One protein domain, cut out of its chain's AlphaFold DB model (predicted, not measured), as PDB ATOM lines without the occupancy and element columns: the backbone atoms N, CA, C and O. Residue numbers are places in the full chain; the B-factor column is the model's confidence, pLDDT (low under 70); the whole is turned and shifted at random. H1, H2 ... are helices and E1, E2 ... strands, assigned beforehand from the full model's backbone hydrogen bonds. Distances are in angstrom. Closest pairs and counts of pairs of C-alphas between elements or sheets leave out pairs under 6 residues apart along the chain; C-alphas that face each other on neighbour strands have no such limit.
ATOM      1  N   ARG A   6     207.498 222.213 147.561       97.62
ATOM      2  CA  ARG A   6     208.747 222.853 147.141       97.62
ATOM      3  C   ARG A   6     209.681 222.925 148.344       97.62
ATOM      4  O   ARG A   6     209.320 223.509 149.359       97.62
ATOM      5  N   VAL A   7     210.883 222.377 148.197       98.25
ATOM      6  CA  VAL A   7     211.966 222.487 149.182       98.25
ATOM      7  C   VAL A   7     213.075 223.330 148.570       98.25
ATOM      8  O   VAL A   7     213.632 222.962 147.536       98.25
ATOM      9  N   ASP A   8     213.378 224.464 149.191       98.19
ATOM     10  CA  ASP A   8     214.439 225.373 148.768       98.19
ATOM     11  C   ASP A   8     215.434 225.571 149.914       98.19
ATOM     12  O   ASP A   8     215.166 226.267 150.894       98.19
ATOM     13  N   LEU A   9     216.598 224.931 149.802       98.12
ATOM     14  CA  LEU A   9     217.614 224.954 150.856       98.12
ATOM     15  C   LEU A   9     218.383 226.280 150.913       98.12
ATOM     16  O   LEU A   9     218.850 226.658 151.985       98.12
ATOM     17  N   ASN A  10     218.485 227.004 149.792       98.31
ATOM     18  CA  ASN A  10     219.132 228.316 149.763       98.31
ATOM     19  C   ASN A  10     218.255 229.357 150.463       98.31
ATOM     20  O   ASN A  10     218.757 230.162 151.244       98.31
ATOM     21  N   ALA A  11     216.941 229.293 150.231       98.12
ATOM     22  CA  ALA A  11     215.964 230.135 150.917       98.12
ATOM     23  C   ALA A  11     215.607 229.638 152.334       98.12
ATOM     24  O   ALA A  11     214.985 230.378 153.091       98.12
ATOM     25  N   ARG A  12     216.006 228.410 152.706       97.88
ATOM     26  CA  ARG A  12     215.608 227.721 153.953       97.88
ATOM     27  C   ARG A  12     214.087 227.612 154.098       97.88
ATOM     28  O   ARG A  12     213.542 227.776 155.187       97.88
ATOM     29  N   GLU A  13     213.410 227.330 152.991       98.19
ATOM     30  CA  GLU A  13     211.954 227.321 152.909       98.19
ATOM     31  C   GLU A  13     211.435 225.948 152.472       98.19
ATOM     32  O   GLU A  13     211.967 225.310 151.559       98.19
ATOM     33  N   VAL A  14     210.343 225.518 153.103       97.75
ATOM     34  CA  VAL A  14     209.517 224.404 152.640       97.75
ATOM     35  C   VAL A  14     208.102 224.931 152.441       97.75
ATOM     36  O   VAL A  14     207.486 225.417 153.387       97.75
ATOM     37  N   ARG A  15     207.585 224.837 151.213       97.44
ATOM     38  CA  ARG A  15     206.253 225.331 150.846       97.44
ATOM     39  C   ARG A  15     205.371 224.203 150.336       97.44
ATOM     40  O   ARG A  15     205.740 223.493 149.400       97.44
ATOM     41  N   LEU A  16     204.180 224.084 150.914       97.25
ATOM     42  CA  LEU A  16     203.091 223.280 150.365       97.25
ATOM     43  C   LEU A  16     202.443 224.043 149.206       97.25
ATOM     44  O   LEU A  16     201.983 225.166 149.381       97.25
ATOM     45  N   MET A  17     202.438 223.452 148.015       97.00
ATOM     46  CA  MET A  17     201.949 224.082 146.784       97.00
ATOM     47  C   MET A  17     200.433 223.894 146.642       97.00
ATOM     48  O   MET A  17     199.954 223.308 145.672       97.00
ATOM     49  N   VAL A  18     199.700 224.369 147.644       96.62
ATOM     50  CA  VAL A  18     198.238 224.329 147.758       96.62
ATOM     51  C   VAL A  18     197.756 225.752 148.050       96.62
ATOM     52  O   VAL A  18     198.495 226.545 148.631       96.62
ATOM     53  N   SER A  19     196.549 226.111 147.607       97.25
ATOM     54  CA  SER A  19     196.008 227.451 147.864       97.25
ATOM     55  C   SER A  19     195.671 227.656 149.346       97.25
ATOM     56  O   SER A  19     195.276 226.715 150.034       97.25
ATOM     57  N   ASP A  20     195.743 228.898 149.831       97.12
ATOM     58  CA  ASP A  20     195.366 229.221 151.215       97.12
ATOM     59  C   ASP A  20     193.900 228.876 151.519       97.12
ATOM     60  O   ASP A  20     193.579 228.454 152.629       97.12
ATOM     61  N   ALA A  21     193.013 229.007 150.524       98.00
ATOM     62  CA  ALA A  21     191.604 228.636 150.645       98.00
ATOM     63  C   ALA A  21     191.435 227.135 150.920       98.00
ATOM     64  O   ALA A  21     190.694 226.745 151.820       98.00
ATOM     65  N   GLU A  22     192.180 226.295 150.202       97.75
ATOM     66  CA  GLU A  22     192.161 224.848 150.406       97.75
ATOM     67  C   GLU A  22     192.819 224.451 151.738       97.75
ATOM     68  O   GLU A  22     192.329 223.559 152.430       97.75
ATOM     69  N   ILE A  23     193.884 225.143 152.163       97.31
ATOM     70  CA  ILE A  23     194.467 224.945 153.501       97.31
ATOM     71  C   ILE A  23     193.437 225.272 154.591       97.31
ATOM     72  O   ILE A  23     193.313 224.522 155.562       97.31
ATOM     73  N   ALA A  24     192.690 226.368 154.438       97.94
ATOM     74  CA  ALA A  24     191.651 226.767 155.382       97.94
ATOM     75  C   ALA A  24     190.503 225.747 155.438       97.94
ATOM     76  O   ALA A  24     190.082 225.371 156.532       97.94
ATOM     77  N   GLU A  25     190.047 225.248 154.286       98.19
ATOM     78  CA  GLU A  25     189.021 224.203 154.201       98.19
ATOM     79  C   GLU A  25     189.480 222.905 154.880       98.19
ATOM     80  O   GLU A  25     188.786 222.374 155.750       98.19
ATOM     81  N   ARG A  26     190.690 222.429 154.558       97.50
ATOM     82  CA  ARG A  26     191.274 221.221 155.162       97.50
ATOM     83  C   ARG A  26     191.445 221.371 156.675       97.50
ATOM     84  O   ARG A  26     191.200 220.419 157.412       97.50
ATOM     85  N   ARG A  27     191.830 222.562 157.152       97.38
ATOM     86  CA  ARG A  27     191.908 222.861 158.589       97.38
ATOM     87  C   ARG A  27     190.529 222.808 159.237       97.38
ATOM     88  O   ARG A  27     190.386 222.151 160.257       97.38
ATOM     89  N   ALA A  28     189.518 223.445 158.650       98.00
ATOM     90  CA  ALA A  28     188.159 223.410 159.186       98.00
ATOM     91  C   ALA A  28     187.612 221.975 159.259       98.00
ATOM     92  O   ALA A  28     187.021 221.593 160.267       98.00
ATOM     93  N   ALA A  29     187.871 221.159 158.233       98.00
ATOM     94  CA  ALA A  29     187.507 219.746 158.225       98.00
ATOM     95  C   ALA A  29     188.242 218.942 159.313       98.00
ATOM     96  O   ALA A  29     187.631 218.098 159.966       98.00
ATOM     97  N   LEU A  30     189.533 219.216 159.540       97.44
ATOM     98  CA  LEU A  30     190.320 218.582 160.600       97.44
ATOM     99  C   LEU A  30     189.779 218.930 161.991       97.44
ATOM    100  O   LEU A  30     189.574 218.032 162.803       97.44
ATOM    101  N   GLU A  31     189.507 220.208 162.256       96.94
ATOM    102  CA  GLU A  31     188.931 220.655 163.530       96.94
ATOM    103  C   GLU A  31     187.538 220.046 163.753       96.94
ATOM    104  O   GLU A  31     187.253 219.525 164.831       96.94
ATOM    105  N   ALA A  32     186.690 220.011 162.716       97.38
ATOM    106  CA  ALA A  32     185.375 219.369 162.778       97.38
ATOM    107  C   ALA A  32     185.456 217.853 163.042       97.38
ATOM    108  O   ALA A  32     184.552 217.283 163.650       97.38
ATOM    109  N   ALA A  33     186.545 217.203 162.621       97.12
ATOM    110  CA  ALA A  33     186.828 215.798 162.902       97.12
ATOM    111  C   ALA A  33     187.467 215.555 164.288       97.12
ATOM    112  O   ALA A  33     187.781 214.408 164.612       97.12
ATOM    113  N   GLY A  34     187.649 216.599 165.107       95.50
ATOM    114  CA  GLY A  34     188.249 216.507 166.442       95.50
ATOM    115  C   GLY A  34     189.776 216.622 166.463       95.50
ATOM    116  O   GLY A  34     190.403 216.227 167.444       95.50
ATOM    117  N   GLY A  35     190.382 217.151 165.400       95.44
ATOM    118  CA  GLY A  35     191.823 217.366 165.306       95.44
ATOM    119  C   GLY A  35     192.617 216.105 164.955       95.44
ATOM    120  O   GLY A  35     192.105 215.123 164.410       95.44
ATOM    121  N   TYR A  36     193.918 216.133 165.247       94.25
ATOM    122  CA  TYR A  36     194.780 214.964 165.080       94.25
ATOM    123  C   TYR A  36     194.456 213.894 166.125       94.25
ATOM    124  O   TYR A  36     194.312 214.187 167.311       94.25
ATOM    125  N   LYS A  37     194.417 212.628 165.699       93.31
ATOM    126  CA  LYS A  37     194.257 211.495 166.616       93.31
ATOM    127  C   LYS A  37     195.505 211.357 167.483       93.31
ATOM    128  O   LYS A  37     196.549 210.926 166.999       93.31
ATOM    129  N   VAL A  38     195.375 211.690 168.760       90.94
ATOM    130  CA  VAL A  38     196.400 211.445 169.776       90.94
ATOM    131  C   VAL A  38     195.894 210.311 170.670       90.94
ATOM    132  O   VAL A  38     194.798 210.437 171.216       90.94
ATOM    133  N   PRO A  39     196.622 209.185 170.800       93.69
ATOM    134  CA  PRO A  39     196.223 208.114 171.713       93.69
ATOM    135  C   PRO A  39     196.223 208.620 173.158       93.69
ATOM    136  O   PRO A  39     196.892 209.604 173.462       93.69
ATOM    137  N   GLU A  40     195.530 207.945 174.072       95.56
ATOM    138  CA  GLU A  40     195.591 208.282 175.498       95.56
ATOM    139  C   GLU A  40     197.022 208.122 176.056       95.56
ATOM    140  O   GLU A  40     197.899 207.515 175.430       95.56
ATOM    141  N   SER A  41     197.308 208.770 177.184       97.38
ATOM    142  CA  SER A  41     198.560 208.554 177.909       97.38
ATOM    143  C   SER A  41     198.456 207.264 178.716       97.38
ATOM    144  O   SER A  41     197.599 207.141 179.582       97.38
ATOM    145  N   GLU A  42     199.371 206.333 178.487       98.00
ATOM    146  CA  GLU A  42     199.420 205.022 179.145       98.00
ATOM    147  C   GLU A  42     200.349 205.010 180.369       98.00
ATOM    148  O   GLU A  42     200.481 204.001 181.060       98.00
ATOM    149  N   SER A  43     201.026 206.127 180.654       98.19
ATOM    150  CA  SER A  43     201.850 206.270 181.852       98.19
ATOM    151  C   SER A  43     201.810 207.688 182.424       98.19
ATOM    152  O   SER A  43     201.599 208.655 181.681       98.19
ATOM    153  N   PRO A  44     202.092 207.853 183.732       98.12
ATOM    154  CA  PRO A  44     202.208 209.176 184.340       98.12
ATOM    155  C   PRO A  44     203.238 210.064 183.635       98.12
ATOM    156  O   PRO A  44     203.012 211.259 183.462       98.12
ATOM    157  N   TRP A  45     204.351 209.483 183.174       97.44
ATOM    158  CA  TRP A  45     205.366 210.238 182.444       97.44
ATOM    159  C   TRP A  45     204.862 210.727 181.082       97.44
ATOM    160  O   TRP A  45     205.114 211.873 180.725       97.44
ATOM    161  N   GLN A  46     204.101 209.910 180.345       97.81
ATOM    162  CA  GLN A  46     203.486 210.347 179.086       97.81
ATOM    163  C   GLN A  46     202.501 211.501 179.311       97.81
ATOM    164  O   GLN A  46     202.501 212.454 178.534       97.81
ATOM    165  N   ALA A  47     201.704 211.444 180.384       97.62
ATOM    166  CA  ALA A  47     200.798 212.530 180.747       97.62
ATOM    167  C   ALA A  47     201.560 213.832 181.051       97.62
ATOM    168  O   ALA A  47     201.255 214.860 180.454       97.62
ATOM    169  N   ILE A  48     202.600 213.776 181.893       97.31
ATOM    170  CA  ILE A  48     203.443 214.943 182.216       97.31
ATOM    171  C   ILE A  48     204.108 215.510 180.957       97.31
ATOM    172  O   ILE A  48     204.122 216.721 180.760       97.31
ATOM    173  N   PHE A  49     204.657 214.646 180.102       96.69
ATOM    174  CA  PHE A  49     205.361 215.069 178.896       96.69
ATOM    175  C   PHE A  49     204.434 215.810 177.926       96.69
ATOM    176  O   PHE A  49     204.770 216.899 177.472       96.69
ATOM    177  N   ARG A  50     203.257 215.245 177.628       95.62
ATOM    178  CA  ARG A  50     202.300 215.837 176.677       95.62
ATOM    179  C   ARG A  50     201.680 217.138 177.182       95.62
ATOM    180  O   ARG A  50     201.361 217.995 176.370       95.62
ATOM    181  N   ASP A  51     201.517 217.263 178.495       95.88
ATOM    182  CA  ASP A  51     200.970 218.461 179.135       95.88
ATOM    183  C   ASP A  51     201.996 219.603 179.205       95.88
ATOM    184  O   ASP A  51     201.639 220.768 179.052       95.88
ATOM    185  N   ARG A  52     203.281 219.292 179.440       97.19
ATOM    186  CA  ARG A  52     204.244 220.297 179.928       97.19
ATOM    187  C   ARG A  52     205.486 220.514 179.080       97.19
ATOM    188  O   ARG A  52     206.290 221.371 179.436       97.19
ATOM    189  N   VAL A  53     205.716 219.752 178.015       97.81
ATOM    190  CA  VAL A  53     206.896 219.951 177.159       97.81
ATOM    191  C   VAL A  53     206.588 220.929 176.030       97.81
ATOM    192  O   VAL A  53     205.553 220.841 175.374       97.81
ATOM    193  N   ARG A  54     207.506 221.874 175.796       96.81
ATOM    194  CA  ARG A  54     207.375 222.881 174.731       96.81
ATOM    195  C   ARG A  54     207.613 222.288 173.338       96.81
ATOM    196  O   ARG A  54     208.145 221.186 173.193       96.81
ATOM    197  N   GLN A  55     207.252 223.037 172.297       95.75
ATOM    198  CA  GLN A  55     207.453 222.616 170.907       95.75
ATOM    199  C   GLN A  55     208.941 222.434 170.556       95.75
ATOM    200  O   GLN A  55     209.839 222.921 171.247       95.75
ATOM    201  N   PHE A  56     209.210 221.740 169.444       95.62
ATOM    202  CA  PHE A  56     210.575 221.462 168.982       95.62
ATOM    203  C   PHE A  56     211.390 222.735 168.725       95.62
ATOM    204  O   PHE A  56     212.558 222.802 169.102       95.62
ATOM    205  N   SER A  57     210.761 223.766 168.153       95.69
ATOM    206  CA  SER A  57     211.377 225.083 167.936       95.69
ATOM    207  C   SER A  57     211.845 225.751 169.230       95.69
ATOM    208  O   SER A  57     212.788 226.536 169.198       95.69
ATOM    209  N   ASP A  58     211.237 225.391 170.362       95.31
ATOM    210  CA  ASP A  58     211.513 225.958 171.686       95.31
ATOM    211  C   ASP A  58     212.381 225.020 172.547       95.31
ATOM    212  O   ASP A  58     212.490 225.186 173.771       95.31
ATOM    213  N   GLY A  59     212.994 224.015 171.914       94.81
ATOM    214  CA  GLY A  59     213.989 223.124 172.507       94.81
ATOM    215  C   GLY A  59     213.440 221.885 173.214       94.81
ATOM    216  O   GLY A  59     214.225 221.192 173.853       94.81
ATOM    217  N   MET A  60     212.133 221.595 173.128       96.50
ATOM    218  CA  MET A  60     211.502 220.424 173.773       96.50
ATOM    219  C   MET A  60     211.823 220.254 175.269       96.50
ATOM    220  O   MET A  60     211.898 219.138 175.785       96.50
ATOM    221  N   VAL A  61     212.034 221.356 175.985       97.06
ATOM    222  CA  VAL A  61     212.240 221.317 177.436       97.06
ATOM    223  C   VAL A  61     210.901 221.292 178.166       97.06
ATOM    224  O   VAL A  61     209.889 221.773 177.647       97.06
ATOM    225  N   LEU A  62     210.912 220.761 179.389       97.56
ATOM    226  CA  LEU A  62     209.806 220.933 180.323       97.56
ATOM    227  C   LEU A  62     209.605 222.432 180.583       97.56
ATOM    228  O   LEU A  62     210.568 223.146 180.874       97.56
ATOM    229  N   ASP A  63     208.372 222.908 180.458       97.31
ATOM    230  CA  ASP A  63     208.063 224.325 180.576       97.31
ATOM    231  C   ASP A  63     208.474 224.875 181.951       97.31
ATOM    232  O   ASP A  63     208.211 224.284 183.002       97.31
ATOM    233  N   GLY A  64     209.198 225.994 181.931       95.75
ATOM    234  CA  GLY A  64     209.785 226.628 183.108       95.75
ATOM    235  C   GLY A  64     211.002 225.925 183.720       95.75
ATOM    236  O   GLY A  64     211.547 226.452 184.691       95.75
ATOM    237  N   ALA A  65     211.473 224.789 183.190       96.25
ATOM    238  CA  ALA A  65     212.670 224.114 183.710       96.25
ATOM    239  C   ALA A  65     213.923 224.999 183.639       96.25
ATOM    240  O   ALA A  65     214.796 224.931 184.499       96.25
ATOM    241  N   ASP A  66     213.985 225.888 182.652       93.88
ATOM    242  CA  ASP A  66     215.059 226.853 182.469       93.88
ATOM    243  C   ASP A  66     215.171 227.874 183.615       93.88
ATOM    244  O   ASP A  66     216.236 228.471 183.774       93.88
ATOM    245  N   LYS A  67     214.126 228.031 184.439       95.44
ATOM    246  CA  LYS A  67     214.122 228.881 185.642       95.44
ATOM    247  C   LYS A  67     214.843 228.240 186.833       95.44
ATOM    248  O   LYS A  67     215.170 228.944 187.784       95.44
ATOM    249  N   PHE A  68     215.099 226.933 186.792       93.81
ATOM    250  CA  PHE A  68     215.766 226.190 187.860       93.81
ATOM    251  C   PHE A  68     217.207 225.888 187.450       93.81
ATOM    252  O   PHE A  68     217.478 224.979 186.667       93.81
ATOM    253  N   ARG A  69     218.152 226.673 187.966       93.56
ATOM    254  CA  ARG A  69     219.588 226.536 187.689       93.56
ATOM    255  C   ARG A  69     220.376 226.677 188.981       93.56
ATOM    256  O   ARG A  69     219.872 227.233 189.950       93.56
ATOM    257  N   ASP A  70     221.606 226.176 188.965       93.50
ATOM    258  CA  ASP A  70     222.573 226.361 190.052       93.50
ATOM    259  C   ASP A  70     222.090 225.872 191.433       93.50
ATOM    260  O   ASP A  70     222.358 226.470 192.474       93.50
ATOM    261  N   ILE A  71     221.358 224.749 191.457       91.62
ATOM    262  CA  ILE A  71     220.751 224.236 192.696       91.62
ATOM    263  C   ILE A  71     221.796 223.956 193.790       91.62
ATOM    264  O   ILE A  71     221.515 224.175 194.964       91.62
ATOM    265  N   GLY A  72     223.010 223.542 193.407       91.25
ATOM    266  CA  GLY A  72     224.094 223.209 194.334       91.25
ATOM    267  C   GLY A  72     224.666 224.401 195.105       91.25
ATOM    268  O   GLY A  72     225.124 224.211 196.227       91.25
ATOM    269  N   ASN A  73     224.595 225.615 194.547       93.44
ATOM    270  CA  ASN A  73     225.055 226.842 195.212       93.44
ATOM    271  C   ASN A  73     223.899 227.703 195.747       93.44
ATOM    272  O   ASN A  73     224.130 228.793 196.264       93.44
ATOM    273  N   SER A  74     222.655 227.241 195.593       88.62
ATOM    274  CA  SER A  74     221.459 228.002 195.951       88.62
ATOM    275  C   SER A  74     221.128 227.894 197.450       88.62
ATOM    276  O   SER A  74     221.875 228.351 198.310       88.62
TER     277      SER A  74
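This is residues 6 to 74 of the 81 residues of the protein "Dihydroxy-acid dehydratase" of Rhodobacteraceae bacterium (UniProt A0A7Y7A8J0). What does the printed part look like from its first residue to its last? It is an extended, flat arch with no shared core: a small strand hairpin of E1 and E2 leads into helix H1, a long link crosses to the shorter helix H2, and a long stretch without named elements follows, its residues 66 to 74 sticking out as a tail. What is it made of? The printed part has 69 residues, with two named strands and then two named helices, in the order E1, E2, H1, H2; the sheet is E1 - E2, antiparallel. The class is mixed, helices and strands, with 29 residues, under half, in named elements. How large is it? It is extended, with a radius of gyration of the C-alphas of 18.9 A and spans of 55 by 38 by 16 A.

Where are the strands? E1 is residues 6 to 8, 6.4 A from first to last C-alpha, and begins at C-alpha 6 at (208.747, 222.853, 147.141). E2 is residues 13 to 16, 10.1 A long. Where are the helices? H1 is residues 20 to 32, 18.2 A long, with C-alpha 20 at (195.366, 229.221, 151.215). H2 is residues 44 to 52, 12.1 A long, and ends at C-alpha 52 at (204.244, 220.297, 179.928).

How do E1 and E2 pair? They are a hairpin of antiparallel neighbour strands, with 176 degrees between their N-to-C directions. The C-alphas of Val 7 and Val 14 face each other at 4.7 A; N 6 and O 15, 2.8 A, and N 8 and O 13, 2.9 A, are within hydrogen-bond range. Which parts stay apart? E1 is apart from H1 and from H2, E2 is apart from H2, and H1 and H2 are apart too. Are the helix backbones well formed? In H1 and H2 every O i to N i+4 pair is within hydrogen-bond range.

How far does it reach? The two C-alphas farthest apart, those of Ala 21 and Asn 73, are 55.8 A apart, and those of Arg 6 and Ser 74 are 50.7 A apart. Which links are long? H1 to H2 is a long link of 11 residues, while E1 to E2 and E2 to H1 are tight links. Which residues stand free? Residues 8 to 13 and 66 to 74 do, for instance, and so do residues 18 to 26, of which 20 to 26 belong to H1. Is there a cut or low confidence? The printed part has no cut, its mean pLDDT is 96.3, and no printed residue is under 70.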